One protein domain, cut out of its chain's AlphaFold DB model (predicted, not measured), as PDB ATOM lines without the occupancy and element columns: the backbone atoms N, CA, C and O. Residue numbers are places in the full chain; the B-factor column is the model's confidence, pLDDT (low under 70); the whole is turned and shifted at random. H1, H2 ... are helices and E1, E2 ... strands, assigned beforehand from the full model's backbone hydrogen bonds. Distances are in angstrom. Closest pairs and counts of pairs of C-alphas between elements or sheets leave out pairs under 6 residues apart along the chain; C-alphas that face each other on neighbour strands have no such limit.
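This is residues 18 to 85 and 345 to 361 of the 405 residues of an uncharacterized protein of Populus alba (UniProt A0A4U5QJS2). The chain is wound in stacked turns: the parallel strands E3, E2, E1 and E4 make a nearly untwisted wall, and the long links at residues 22 to 37 and 41 to 59 return opposite it. H1 continues the row of returning stretches beside residues 41 to 59, while residues 355 to 361, mostly H2, stick out at the other end. The printed part has 85 residues, under half of them in named elements, in the order E1, E2, E3, H1, E4, H2, class mixed. It is compact, with a radius of gyration of the C-alphas of 13.2 A, yet only just elongated, spanning 42 by 28 by 20 A.

E3 is residues 60 to 63, 10.0 A long, E2 38 to 40, E1 18 to 21, and E4 345 to 349, 13.0 A. C-alpha 18 is at (89.452, 35.397, 32.035). H1, residues 71 to 81, is 15.3 A long; H2, residues 353 to 360, is 11.2 A and ends at C-alpha 360 (79.214, 17.061, 43.237).

The sheet runs E3, E2, E1, E4, with E3 and E4 as edge strands. E3 and E2 are parallel at 7 degrees, with N 39 and O 60 2.8 A apart. E2 and E1 are parallel at 11 degrees, with N 20 and O 40 at 2.7 A. E1 and E4 are parallel at 13 degrees, with N 348 and O 19 at 2.7 A. Residues 28 to 29 pair, parallel, with residues 49 to 50. Neither H1 nor H2 is on the sheet, and they are apart. Every O i to N i+4 pair is within hydrogen-bond range in H1, and 2 of 4 in H2.

The C-alphas of Tyr 85 and Lys 359, the two farthest apart, are 43.9 A apart. Residues 86 to 344 are not printed; C-alphas 85 and 345 are 23.8 A apart across the cut. The links E1 to E2 and E2 to E3 are long. Mean pLDDT of the printed part is 70.2; residues 57, 66 to 70, 72 and 349 to 361 are under 70.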
ATOM      1  N   LEU A  18      90.514  36.382  31.847       84.31
ATOM      2  CA  LEU A  18      89.452  35.397  32.035       84.31
ATOM      3  C   LEU A  18      89.237  34.630  30.730       84.31
ATOM      4  O   LEU A  18      88.717  35.190  29.772       84.31
ATOM      5  N   LEU A  19      89.603  33.348  30.706       82.75
ATOM      6  CA  LEU A  19      89.405  32.471  29.552       82.75
ATOM      7  C   LEU A  19      88.317  31.442  29.872       82.75
ATOM      8  O   LEU A  19      88.450  30.660  30.815       82.75
ATOM      9  N   VAL A  20      87.226  31.447  29.114       80.38
ATOM     10  CA  VAL A  20      86.030  30.620  29.293       80.38
ATOM     11  C   VAL A  20      85.687  29.960  27.966       80.38
ATOM     12  O   VAL A  20      84.810  30.394  27.230       80.38
ATOM     13  N   GLU A  21      86.383  28.873  27.674       78.62
ATOM     14  CA  GLU A  21      86.344  28.233  26.365       78.62
ATOM     15  C   GLU A  21      85.398  27.021  26.344       78.62
ATOM     16  O   GLU A  21      85.288  26.248  27.309       78.62
ATOM     17  N   ASP A  22      84.702  26.846  25.219       75.44
ATOM     18  CA  ASP A  22      83.825  25.714  24.890       75.44
ATOM     19  C   ASP A  22      82.699  25.467  25.915       75.44
ATOM     20  O   ASP A  22      82.110  24.377  26.036       75.44
ATOM     21  N   CYS A  23      82.341  26.492  26.690       75.56
ATOM     22  CA  CYS A  23      81.285  26.421  27.692       75.56
ATOM     23  C   CYS A  23      79.893  26.569  27.048       75.56
ATOM     24  O   CYS A  23      79.142  27.497  27.324       75.56
ATOM     25  N   THR A  24      79.496  25.585  26.239       76.12
ATOM     26  CA  THR A  24      78.250  25.564  25.436       76.12
ATOM     27  C   THR A  24      76.932  25.683  26.220       76.12
ATOM     28  O   THR A  24      75.875  25.922  25.635       76.12
ATOM     29  N   ASP A  25      76.948  25.504  27.546       74.56
ATOM     30  CA  ASP A  25      75.785  25.687  28.427       74.56
ATOM     31  C   ASP A  25      75.800  27.022  29.199       74.56
ATOM     32  O   ASP A  25      74.797  27.354  29.844       74.56
ATOM     33  N   LEU A  26      76.899  27.784  29.143       78.31
ATOM     34  CA  LEU A  26      77.038  29.084  29.796       78.31
ATOM     35  C   LEU A  26      76.091  30.089  29.144       78.31
ATOM     36  O   LEU A  26      76.063  30.224  27.927       78.31
ATOM     37  N   ARG A  27      75.290  30.776  29.962       75.69
ATOM     38  CA  ARG A  27      74.295  31.750  29.485       75.69
ATOM     39  C   ARG A  27      74.645  33.188  29.794       75.69
ATOM     40  O   ARG A  27      74.194  34.082  29.081       75.69
ATOM     41  N   SER A  28      75.396  33.400  30.861       75.12
ATOM     42  CA  SER A  28      75.729  34.725  31.347       75.12
ATOM     43  C   SER A  28      77.058  34.693  32.085       75.12
ATOM     44  O   SER A  28      77.304  33.763  32.858       75.12
ATOM     45  N   ILE A  29      77.864  35.728  31.880       76.81
ATOM     46  CA  ILE A  29      79.009  36.064  32.724       76.81
ATOM     47  C   ILE A  29      78.588  37.281  33.550       76.81
ATOM     48  O   ILE A  29      78.099  38.269  33.006       76.81
ATOM     49  N   SER A  30      78.700  37.191  34.867       71.81
ATOM     50  CA  SER A  30      78.283  38.230  35.808       71.81
ATOM     51  C   SER A  30      79.494  38.860  36.488       71.81
ATOM     52  O   SER A  30      80.427  38.152  36.847       71.81
ATOM     53  N   GLU A  31      79.426  40.172  36.715       71.69
ATOM     54  CA  GLU A  31      80.400  40.947  37.500       71.69
ATOM     55  C   GLU A  31      81.861  40.766  37.043       71.69
ATOM     56  O   GLU A  31      82.681  40.177  37.751       71.69
ATOM     57  N   LEU A  32      82.202  41.310  35.868       75.25
ATOM     58  CA  LEU A  32      83.605  41.416  35.463       75.25
ATOM     59  C   LEU A  32      84.384  42.352  36.408       75.25
ATOM     60  O   LEU A  32      83.887  43.424  36.771       75.25
ATOM     61  N   PRO A  33      85.598  41.971  36.835       75.19
ATOM     62  CA  PRO A  33      86.431  42.839  37.648       75.19
ATOM     63  C   PRO A  33      86.985  43.983  36.801       75.19
ATOM     64  O   PRO A  33      87.406  43.778  35.670       75.19
ATOM     65  N   SER A  34      87.070  45.181  37.377       77.75
ATOM     66  CA  SER A  34      87.614  46.361  36.690       77.75
ATOM     67  C   SER A  34      89.098  46.240  36.315       77.75
ATOM     68  O   SER A  34      89.605  47.096  35.607       77.75
ATOM     69  N   SER A  35      89.807  45.240  36.852       77.06
ATOM     70  CA  SER A  35      91.205  44.929  36.530       77.06
ATOM     71  C   SER A  35      91.362  44.033  35.302       77.06
ATOM     72  O   SER A  35      92.486  43.672  34.987       77.06
ATOM     73  N   LEU A  36      90.261  43.588  34.690       81.31
ATOM     74  CA  LEU A  36      90.310  42.659  33.572       81.31
ATOM     75  C   LEU A  36      90.866  43.359  32.327       81.31
ATOM     76  O   LEU A  36      90.376  44.406  31.934       81.31
ATOM     77  N   GLU A  37      91.852  42.749  31.700       83.62
ATOM     78  CA  GLU A  37      92.474  43.175  30.448       83.62
ATOM     79  C   GLU A  37      92.092  42.228  29.300       83.62
ATOM     80  O   GLU A  37      92.107  42.610  28.136       83.62
ATOM     81  N   THR A  38      91.687  40.988  29.599       83.00
ATOM     82  CA  THR A  38      91.311  40.004  28.573       83.00
ATOM     83  C   THR A  38      90.105  39.166  28.989       83.00
ATOM     84  O   THR A  38      90.077  38.585  30.079       83.00
ATOM     85  N   LEU A  39      89.137  39.030  28.084       85.56
ATOM     86  CA  LEU A  39      88.028  38.086  28.162       85.56
ATOM     87  C   LEU A  39      87.979  37.230  26.894       85.56
ATOM     88  O   LEU A  39      87.527  37.694  25.852       85.56
ATOM     89  N   ASP A  40      88.351  35.960  27.007       84.56
ATOM     90  CA  ASP A  40      88.078  34.948  25.987       84.56
ATOM     91  C   ASP A  40      86.842  34.157  26.426       84.56
ATOM     92  O   ASP A  40      86.819  33.590  27.515       84.56
ATOM     93  N   ALA A  41      85.782  34.162  25.624       82.81
ATOM     94  CA  ALA A  41      84.590  33.352  25.846       82.81
ATOM     95  C   ALA A  41      84.293  32.458  24.637       82.81
ATOM     96  O   ALA A  41      83.131  32.234  24.280       82.81
ATOM     97  N   ASP A  42      85.337  31.972  23.971       82.31
ATOM     98  CA  ASP A  42      85.194  31.273  22.710       82.31
ATOM     99  C   ASP A  42      84.422  29.950  22.851       82.31
ATOM    100  O   ASP A  42      84.457  29.269  23.874       82.31
ATOM    101  N   GLY A  43      83.650  29.579  21.829       76.00
ATOM    102  CA  GLY A  43      82.829  28.362  21.831       76.00
ATOM    103  C   GLY A  43      81.657  28.383  22.829       76.00
ATOM    104  O   GLY A  43      80.977  27.368  23.021       76.00
ATOM    105  N   CYS A  44      81.363  29.523  23.467       78.56
ATOM    106  CA  CYS A  44      80.226  29.677  24.375       78.56
ATOM    107  C   CYS A  44      78.903  29.902  23.623       78.56
ATOM    108  O   CYS A  44      78.278  30.959  23.695       78.56
ATOM    109  N   GLU A  45      78.412  28.864  22.942       76.31
ATOM    110  CA  GLU A  45      77.249  28.923  22.036       76.31
ATOM    111  C   GLU A  45      75.955  29.523  22.627       76.31
ATOM    112  O   GLU A  45      75.114  30.030  21.884       76.31
ATOM    113  N   LYS A  46      75.747  29.428  23.949       75.19
ATOM    114  CA  LYS A  46      74.531  29.907  24.638       75.19
ATOM    115  C   LYS A  46      74.739  31.196  25.424       75.19
ATOM    116  O   LYS A  46      73.812  31.594  26.135       75.19
ATOM    117  N   LEU A  47      75.907  31.832  25.321       76.94
ATOM    118  CA  LEU A  47      76.199  33.067  26.034       76.94
ATOM    119  C   LEU A  47      75.302  34.188  25.500       76.94
ATOM    120  O   LEU A  47      75.262  34.479  24.309       76.94
ATOM    121  N   THR A  48      74.525  34.789  26.395       74.25
ATOM    122  CA  THR A  48      73.512  35.797  26.051       74.25
ATOM    123  C   THR A  48      73.687  37.119  26.781       74.25
ATOM    124  O   THR A  48      73.001  38.081  26.436       74.25
ATOM    125  N   GLU A  49      74.578  37.180  27.769       73.56
ATOM    126  CA  GLU A  49      74.767  38.350  28.624       73.56
ATOM    127  C   GLU A  49      76.175  38.358  29.237       73.56
ATOM    128  O   GLU A  49      76.657  37.327  29.705       73.56
ATOM    129  N   ILE A  50      76.814  39.526  29.264       76.94
ATOM    130  CA  ILE A  50      78.034  39.789  30.035       76.94
ATOM    131  C   ILE A  50      77.757  41.059  30.847       76.94
ATOM    132  O   ILE A  50      77.449  42.094  30.262       76.94
ATOM    133  N   GLN A  51      77.810  40.977  32.176       73.06
ATOM    134  CA  GLN A  51      77.580  42.113  33.078       73.06
ATOM    135  C   GLN A  51      78.896  42.659  33.636       73.06
ATOM    136  O   GLN A  51      79.811  41.887  33.924       73.06
ATOM    137  N   GLY A  52      78.962  43.972  33.869       72.50
ATOM    138  CA  GLY A  52      80.171  44.642  34.363       72.50
ATOM    139  C   GLY A  52      81.185  44.921  33.258       72.50
ATOM    140  O   GLY A  52      82.281  45.396  33.524       72.50
ATOM    141  N   ILE A  53      80.818  44.657  32.007       74.56
ATOM    142  CA  ILE A  53      81.610  45.016  30.838       74.56
ATOM    143  C   ILE A  53      81.741  46.539  30.724       74.56
ATOM    144  O   ILE A  53      82.754  47.014  30.259       74.56
ATOM    145  N   GLU A  54      80.798  47.332  31.216       73.12
ATOM    146  CA  GLU A  54      80.899  48.793  31.265       73.12
ATOM    147  C   GLU A  54      81.956  49.326  32.253       73.12
ATOM    148  O   GLU A  54      82.367  50.476  32.130       73.12
ATOM    149  N   ASP A  55      82.388  48.511  33.221       74.62
ATOM    150  CA  ASP A  55      83.266  48.928  34.325       74.62
ATOM    151  C   ASP A  55      84.754  48.615  34.068       74.62
ATOM    152  O   ASP A  55      85.606  48.888  34.918       74.62
ATOM    153  N   VAL A  56      85.076  48.034  32.909       73.12
ATOM    154  CA  VAL A  56      86.436  47.629  32.526       73.12
ATOM    155  C   VAL A  56      86.952  48.575  31.438       73.12
ATOM    156  O   VAL A  56      86.328  48.657  30.378       73.12
ATOM    157  N   SER A  57      88.043  49.309  31.683       65.88
ATOM    158  CA  SER A  57      88.469  50.414  30.806       65.88
ATOM    159  C   SER A  57      89.113  49.951  29.501       65.88
ATOM    160  O   SER A  57      88.756  50.499  28.466       65.88
ATOM    161  N   ASP A  58      89.946  48.909  29.541       72.94
ATOM    162  CA  ASP A  58      90.769  48.460  28.411       72.94
ATOM    163  C   ASP A  58      90.807  46.930  28.418       72.94
ATOM    164  O   ASP A  58      91.586  46.323  29.144       72.94
ATOM    165  N   CYS A  59      89.879  46.300  27.695       77.31
ATOM    166  CA  CYS A  59      89.762  44.846  27.674       77.31
ATOM    167  C   CYS A  59      89.645  44.331  26.246       77.31
ATOM    168  O   CYS A  59      88.820  44.823  25.469       77.31
ATOM    169  N   ASP A  60      90.412  43.289  25.958       82.88
ATOM    170  CA  ASP A  60      90.341  42.531  24.720       82.88
ATOM    171  C   ASP A  60      89.276  41.445  24.851       82.88
ATOM    172  O   ASP A  60      89.257  40.677  25.817       82.88
ATOM    173  N   PHE A  61      88.354  41.396  23.893       85.50
ATOM    174  CA  PHE A  61      87.234  40.458  23.889       85.50
ATOM    175  C   PHE A  61      87.395  39.434  22.766       85.50
ATOM    176  O   PHE A  61      87.328  39.796  21.596       85.50
ATOM    177  N   SER A  62      87.496  38.147  23.085       85.94
ATOM    178  CA  SER A  62      87.339  37.066  22.107       85.94
ATOM    179  C   SER A  62      86.004  36.365  22.312       85.94
ATOM    180  O   SER A  62      85.697  35.902  23.410       85.94
ATOM    181  N   LEU A  63      85.165  36.359  21.272       83.50
ATOM    182  CA  LEU A  63      83.834  35.742  21.267       83.50
ATOM    183  C   LEU A  63      83.650  34.824  20.041       83.50
ATOM    184  O   LEU A  63      82.540  34.683  19.515       83.50
ATOM    185  N   LEU A  64      84.729  34.210  19.556       78.94
ATOM    186  CA  LEU A  64      84.719  33.247  18.454       78.94
ATOM    187  C   LEU A  64      83.915  32.005  18.840       78.94
ATOM    188  O   LEU A  64      83.782  31.658  20.006       78.94
ATOM    189  N   GLY A  65      83.288  31.322  17.896       72.50
ATOM    190  CA  GLY A  65      82.423  30.171  18.171       72.50
ATOM    191  C   GLY A  65      81.157  30.474  18.988       72.50
ATOM    192  O   GLY A  65      80.303  29.596  19.124       72.50
ATOM    193  N   SER A  66      80.961  31.699  19.495       68.12
ATOM    194  CA  SER A  66      79.787  32.111  20.284       68.12
ATOM    195  C   SER A  66      78.587  32.453  19.389       68.12
ATOM    196  O   SER A  66      77.879  33.445  19.570       68.12
ATOM    197  N   ASN A  67      78.343  31.589  18.397       53.25
ATOM    198  CA  ASN A  67      77.529  31.785  17.190       53.25
ATOM    199  C   ASN A  67      76.014  31.931  17.392       53.25
ATOM    200  O   ASN A  67      75.244  31.942  16.430       53.25
ATOM    201  N   SER A  68      75.560  32.112  18.628       55.84
ATOM    202  CA  SER A  68      74.239  32.664  18.906       55.84
ATOM    203  C   SER A  68      74.390  33.989  19.633       55.84
ATOM    204  O   SER A  68      73.857  34.174  20.728       55.84
ATOM    205  N   LEU A  69      75.079  34.946  18.997       59.25
ATOM    206  CA  LEU A  69      74.977  36.355  19.365       59.25
ATOM    207  C   LEU A  69      73.524  36.781  19.112       59.25
ATOM    208  O   LEU A  69      73.175  37.344  18.072       59.25
ATOM    209  N   SER A  70      72.632  36.423  20.034       65.19
ATOM    210  CA  SER A  70      71.228  36.784  19.967       65.19
ATOM    211  C   SER A  70      71.143  38.296  19.774       65.19
ATOM    212  O   SER A  70      71.997  39.031  20.273       65.19
ATOM    213  N   LYS A  71      70.099  38.797  19.105       70.19
ATOM    214  CA  LYS A  71      69.897  40.253  18.959       70.19
ATOM    215  C   LYS A  71      70.029  40.993  20.301       70.19
ATOM    216  O   LYS A  71      70.495  42.121  20.347       70.19
ATOM    217  N   LYS A  72      69.657  40.324  21.399       68.75
ATOM    218  CA  LYS A  72      69.816  40.817  22.771       68.75
ATOM    219  C   LYS A  72      71.277  40.920  23.201       68.75
ATOM    220  O   LYS A  72      71.651  41.951  23.736       68.75
ATOM    221  N   PHE A  73      72.082  39.888  22.954       72.69
ATOM    222  CA  PHE A  73      73.501  39.897  23.301       72.69
ATOM    223  C   PHE A  73      74.278  40.924  22.480       72.69
ATOM    224  O   PHE A  73      74.964  41.755  23.055       72.69
ATOM    225  N   LYS A  74      74.071  40.950  21.157       76.31
ATOM    226  CA  LYS A  74      74.615  41.974  20.248       76.31
ATOM    227  C   LYS A  74      74.310  43.394  20.732       76.31
ATOM    228  O   LYS A  74      75.196  44.237  20.791       76.31
ATOM    229  N   LYS A  75      73.061  43.635  21.137       73.69
ATOM    230  CA  LYS A  75      72.638  44.917  21.703       73.69
ATOM    231  C   LYS A  75      73.306  45.217  23.046       73.69
ATOM    232  O   LYS A  75      73.758  46.331  23.240       73.69
ATOM    233  N   SER A  76      73.375  44.244  23.953       73.44
ATOM    234  CA  SER A  76      74.028  44.411  25.259       73.44
ATOM    235  C   SER A  76      75.523  44.696  25.117       73.44
ATOM    236  O   SER A  76      76.056  45.534  25.833       73.44
ATOM    237  N   LEU A  77      76.187  44.014  24.182       78.00
ATOM    238  CA  LEU A  77      77.592  44.219  23.852       78.00
ATOM    239  C   LEU A  77      77.810  45.609  23.244       78.00
ATOM    240  O   LEU A  77      78.694  46.326  23.691       78.00
ATOM    241  N   ALA A  78      76.956  46.029  22.306       79.06
ATOM    242  CA  ALA A  78      76.958  47.394  21.785       79.06
ATOM    243  C   ALA A  78      76.778  48.426  22.912       79.06
ATOM    244  O   ALA A  78      77.636  49.274  23.097       79.06
ATOM    245  N   GLU A  79      75.720  48.311  23.722       75.88
ATOM    246  CA  GLU A  79      75.433  49.225  24.842       75.88
ATOM    247  C   GLU A  79      76.600  49.336  25.843       75.88
ATOM    248  O   GLU A  79      76.795  50.389  26.454       75.88
ATOM    249  N   ALA A  80      77.372  48.261  26.013       74.00
ATOM    250  CA  ALA A  80      78.564  48.247  26.845       74.00
ATOM    251  C   ALA A  80      79.773  48.926  26.192       74.00
ATOM    252  O   ALA A  80      80.453  49.723  26.837       74.00
ATOM    253  N   LEU A  81      80.036  48.622  24.920       78.50
ATOM    254  CA  LEU A  81      81.153  49.188  24.164       78.50
ATOM    255  C   LEU A  81      80.956  50.686  23.878       78.50
ATOM    256  O   LEU A  81      81.943  51.408  23.838       78.50
ATOM    257  N   CYS A  82      79.711  51.177  23.787       75.75
ATOM    258  CA  CYS A  82      79.393  52.604  23.603       75.75
ATOM    259  C   CYS A  82      79.928  53.523  24.712       75.75
ATOM    260  O   CYS A  82      79.851  54.734  24.586       75.75
ATOM    261  N   LYS A  83      80.355  52.983  25.856       72.44
ATOM    262  CA  LYS A  83      80.821  53.793  26.993       72.44
ATOM    263  C   LYS A  83      82.343  53.837  27.094       72.44
ATOM    264  O   LYS A  83      82.861  54.336  28.091       72.44
ATOM    265  N   ARG A  84      83.048  53.263  26.115       72.94
ATOM    266  CA  ARG A  84      84.490  53.039  26.173       72.94
ATOM    267  C   ARG A  84      85.280  53.994  25.302       72.94
ATOM    268  O   ARG A  84      84.851  54.364  24.211       72.94
ATOM    269  N   TYR A  85      86.478  54.298  25.788       74.12
ATOM    270  CA  TYR A  85      87.484  55.041  25.045       74.12
ATOM    271  C   TYR A  85      88.154  54.147  23.999       74.12
ATOM    272  O   TYR A  85      88.181  54.523  22.833       74.12
ATOM    273  N   THR A 345      95.643  35.113  35.649       72.19
ATOM    274  CA  THR A 345      94.798  34.486  34.617       72.19
ATOM    275  C   THR A 345      93.946  33.349  35.192       72.19
ATOM    276  O   THR A 345      94.442  32.495  35.930       72.19
ATOM    277  N   LEU A 346      92.664  33.295  34.823       74.69
ATOM    278  CA  LEU A 346      91.746  32.200  35.139       74.69
ATOM    279  C   LEU A 346      91.299  31.492  33.856       74.69
ATOM    280  O   LEU A 346      90.694  32.117  32.995       74.69
ATOM    281  N   HIS A 347      91.524  30.177  33.774       71.88
ATOM    282  CA  HIS A 347      91.108  29.347  32.638       71.88
ATOM    283  C   HIS A 347      89.968  28.395  33.027       71.88
ATOM    284  O   HIS A 347      90.077  27.636  33.995       71.88
ATOM    285  N   ILE A 348      88.904  28.376  32.230       72.56
ATOM    286  CA  ILE A 348      87.741  27.496  32.350       72.56
ATOM    287  C   ILE A 348      87.537  26.803  30.995       72.56
ATOM    288  O   ILE A 348      87.007  27.401  30.070       72.56
ATOM    289  N   TYR A 349      87.944  25.532  30.886       61.06
ATOM    290  CA  TYR A 349      87.825  24.732  29.655       61.06
ATOM    291  C   TYR A 349      86.784  23.612  29.791       61.06
ATOM    292  O   TYR A 349      86.696  22.948  30.836       61.06
ATOM    293  N   ASN A 350      86.039  23.310  28.722       59.78
ATOM    294  CA  ASN A 350      84.999  22.282  28.747       59.78
ATOM    295  C   ASN A 350      85.159  21.168  27.695       59.78
ATOM    296  O   ASN A 350      84.610  21.243  26.610       59.78
ATOM    297  N   GLU A 351      85.702  20.019  28.118       42.50
ATOM    298  CA  GLU A 351      85.277  18.705  27.577       42.50
ATOM    299  C   GLU A 351      85.126  17.590  28.645       42.50
ATOM    300  O   GLU A 351      84.526  16.540  28.399       42.50
ATOM    301  N   ARG A 352      85.618  17.779  29.882       38.38
ATOM    302  CA  ARG A 352      85.590  16.736  30.941       38.38
ATOM    303  C   ARG A 352      85.278  17.219  32.355       38.38
ATOM    304  O   ARG A 352      84.770  16.428  33.152       38.38
ATOM    305  N   TRP A 353      85.525  18.488  32.666       42.62
ATOM    306  CA  TRP A 353      85.291  19.057  33.998       42.62
ATOM    307  C   TRP A 353      83.803  19.117  34.370       42.62
ATOM    308  O   TRP A 353      83.436  18.888  35.523       42.62
ATOM    309  N   ASN A 354      82.930  19.251  33.370       40.38
ATOM    310  CA  ASN A 354      81.478  19.230  33.538       40.38
ATOM    311  C   ASN A 354      80.952  17.923  34.167       40.38
ATOM    312  O   ASN A 354      80.012  17.959  34.951       40.38
ATOM    313  N   ASN A 355      81.549  16.756  33.892       35.75
ATOM    314  CA  ASN A 355      81.074  15.483  34.465       35.75
ATOM    315  C   ASN A 355      81.483  15.275  35.933       35.75
ATOM    316  O   ASN A 355      80.802  14.539  36.650       35.75
ATOM    317  N   TYR A 356      82.578  15.900  36.372       34.94
ATOM    318  CA  TYR A 356      83.020  15.863  37.768       34.94
ATOM    319  C   TYR A 356      82.234  16.891  38.599       34.94
ATOM    320  O   TYR A 356      81.667  16.545  39.632       34.94
ATOM    321  N   LEU A 357      82.058  18.108  38.071       39.53
ATOM    322  CA  LEU A 357      81.293  19.179  38.718       39.53
ATOM    323  C   LEU A 357      79.771  18.907  38.744       39.53
ATOM    324  O   LEU A 357      79.131  19.168  39.758       39.53
ATOM    325  N   ARG A 358      79.176  18.283  37.708       36.62
ATOM    326  CA  ARG A 358      77.737  17.906  37.688       36.62
ATOM    327  C   ARG A 358      77.346  16.829  38.706       36.62
ATOM    328  O   ARG A 358      76.158  16.684  38.989       36.62
ATOM    329  N   LYS A 359      78.298  16.029  39.203       36.53
ATOM    330  CA  LYS A 359      78.027  14.997  40.222       36.53
ATOM    331  C   LYS A 359      78.094  15.533  41.650       36.53
ATOM    332  O   LYS A 359      77.387  15.001  42.499       36.53
ATOM    333  N   GLU A 360      78.906  16.556  41.892       36.12
ATOM    334  CA  GLU A 360      79.214  17.061  43.237       36.12
ATOM    335  C   GLU A 360      78.555  18.421  43.551       36.12
ATOM    336  O   GLU A 360      78.403  18.750  44.724       36.12
ATOM    337  N   LEU A 361      78.092  19.195  42.555       34.75
ATOM    338  CA  LEU A 361      77.527  20.532  42.788       34.75
ATOM    339  C   LEU A 361      76.045  20.636  42.376       34.75
ATOM    340  O   LEU A 361      75.695  20.403  41.212       34.75
TER     341      LEU A 361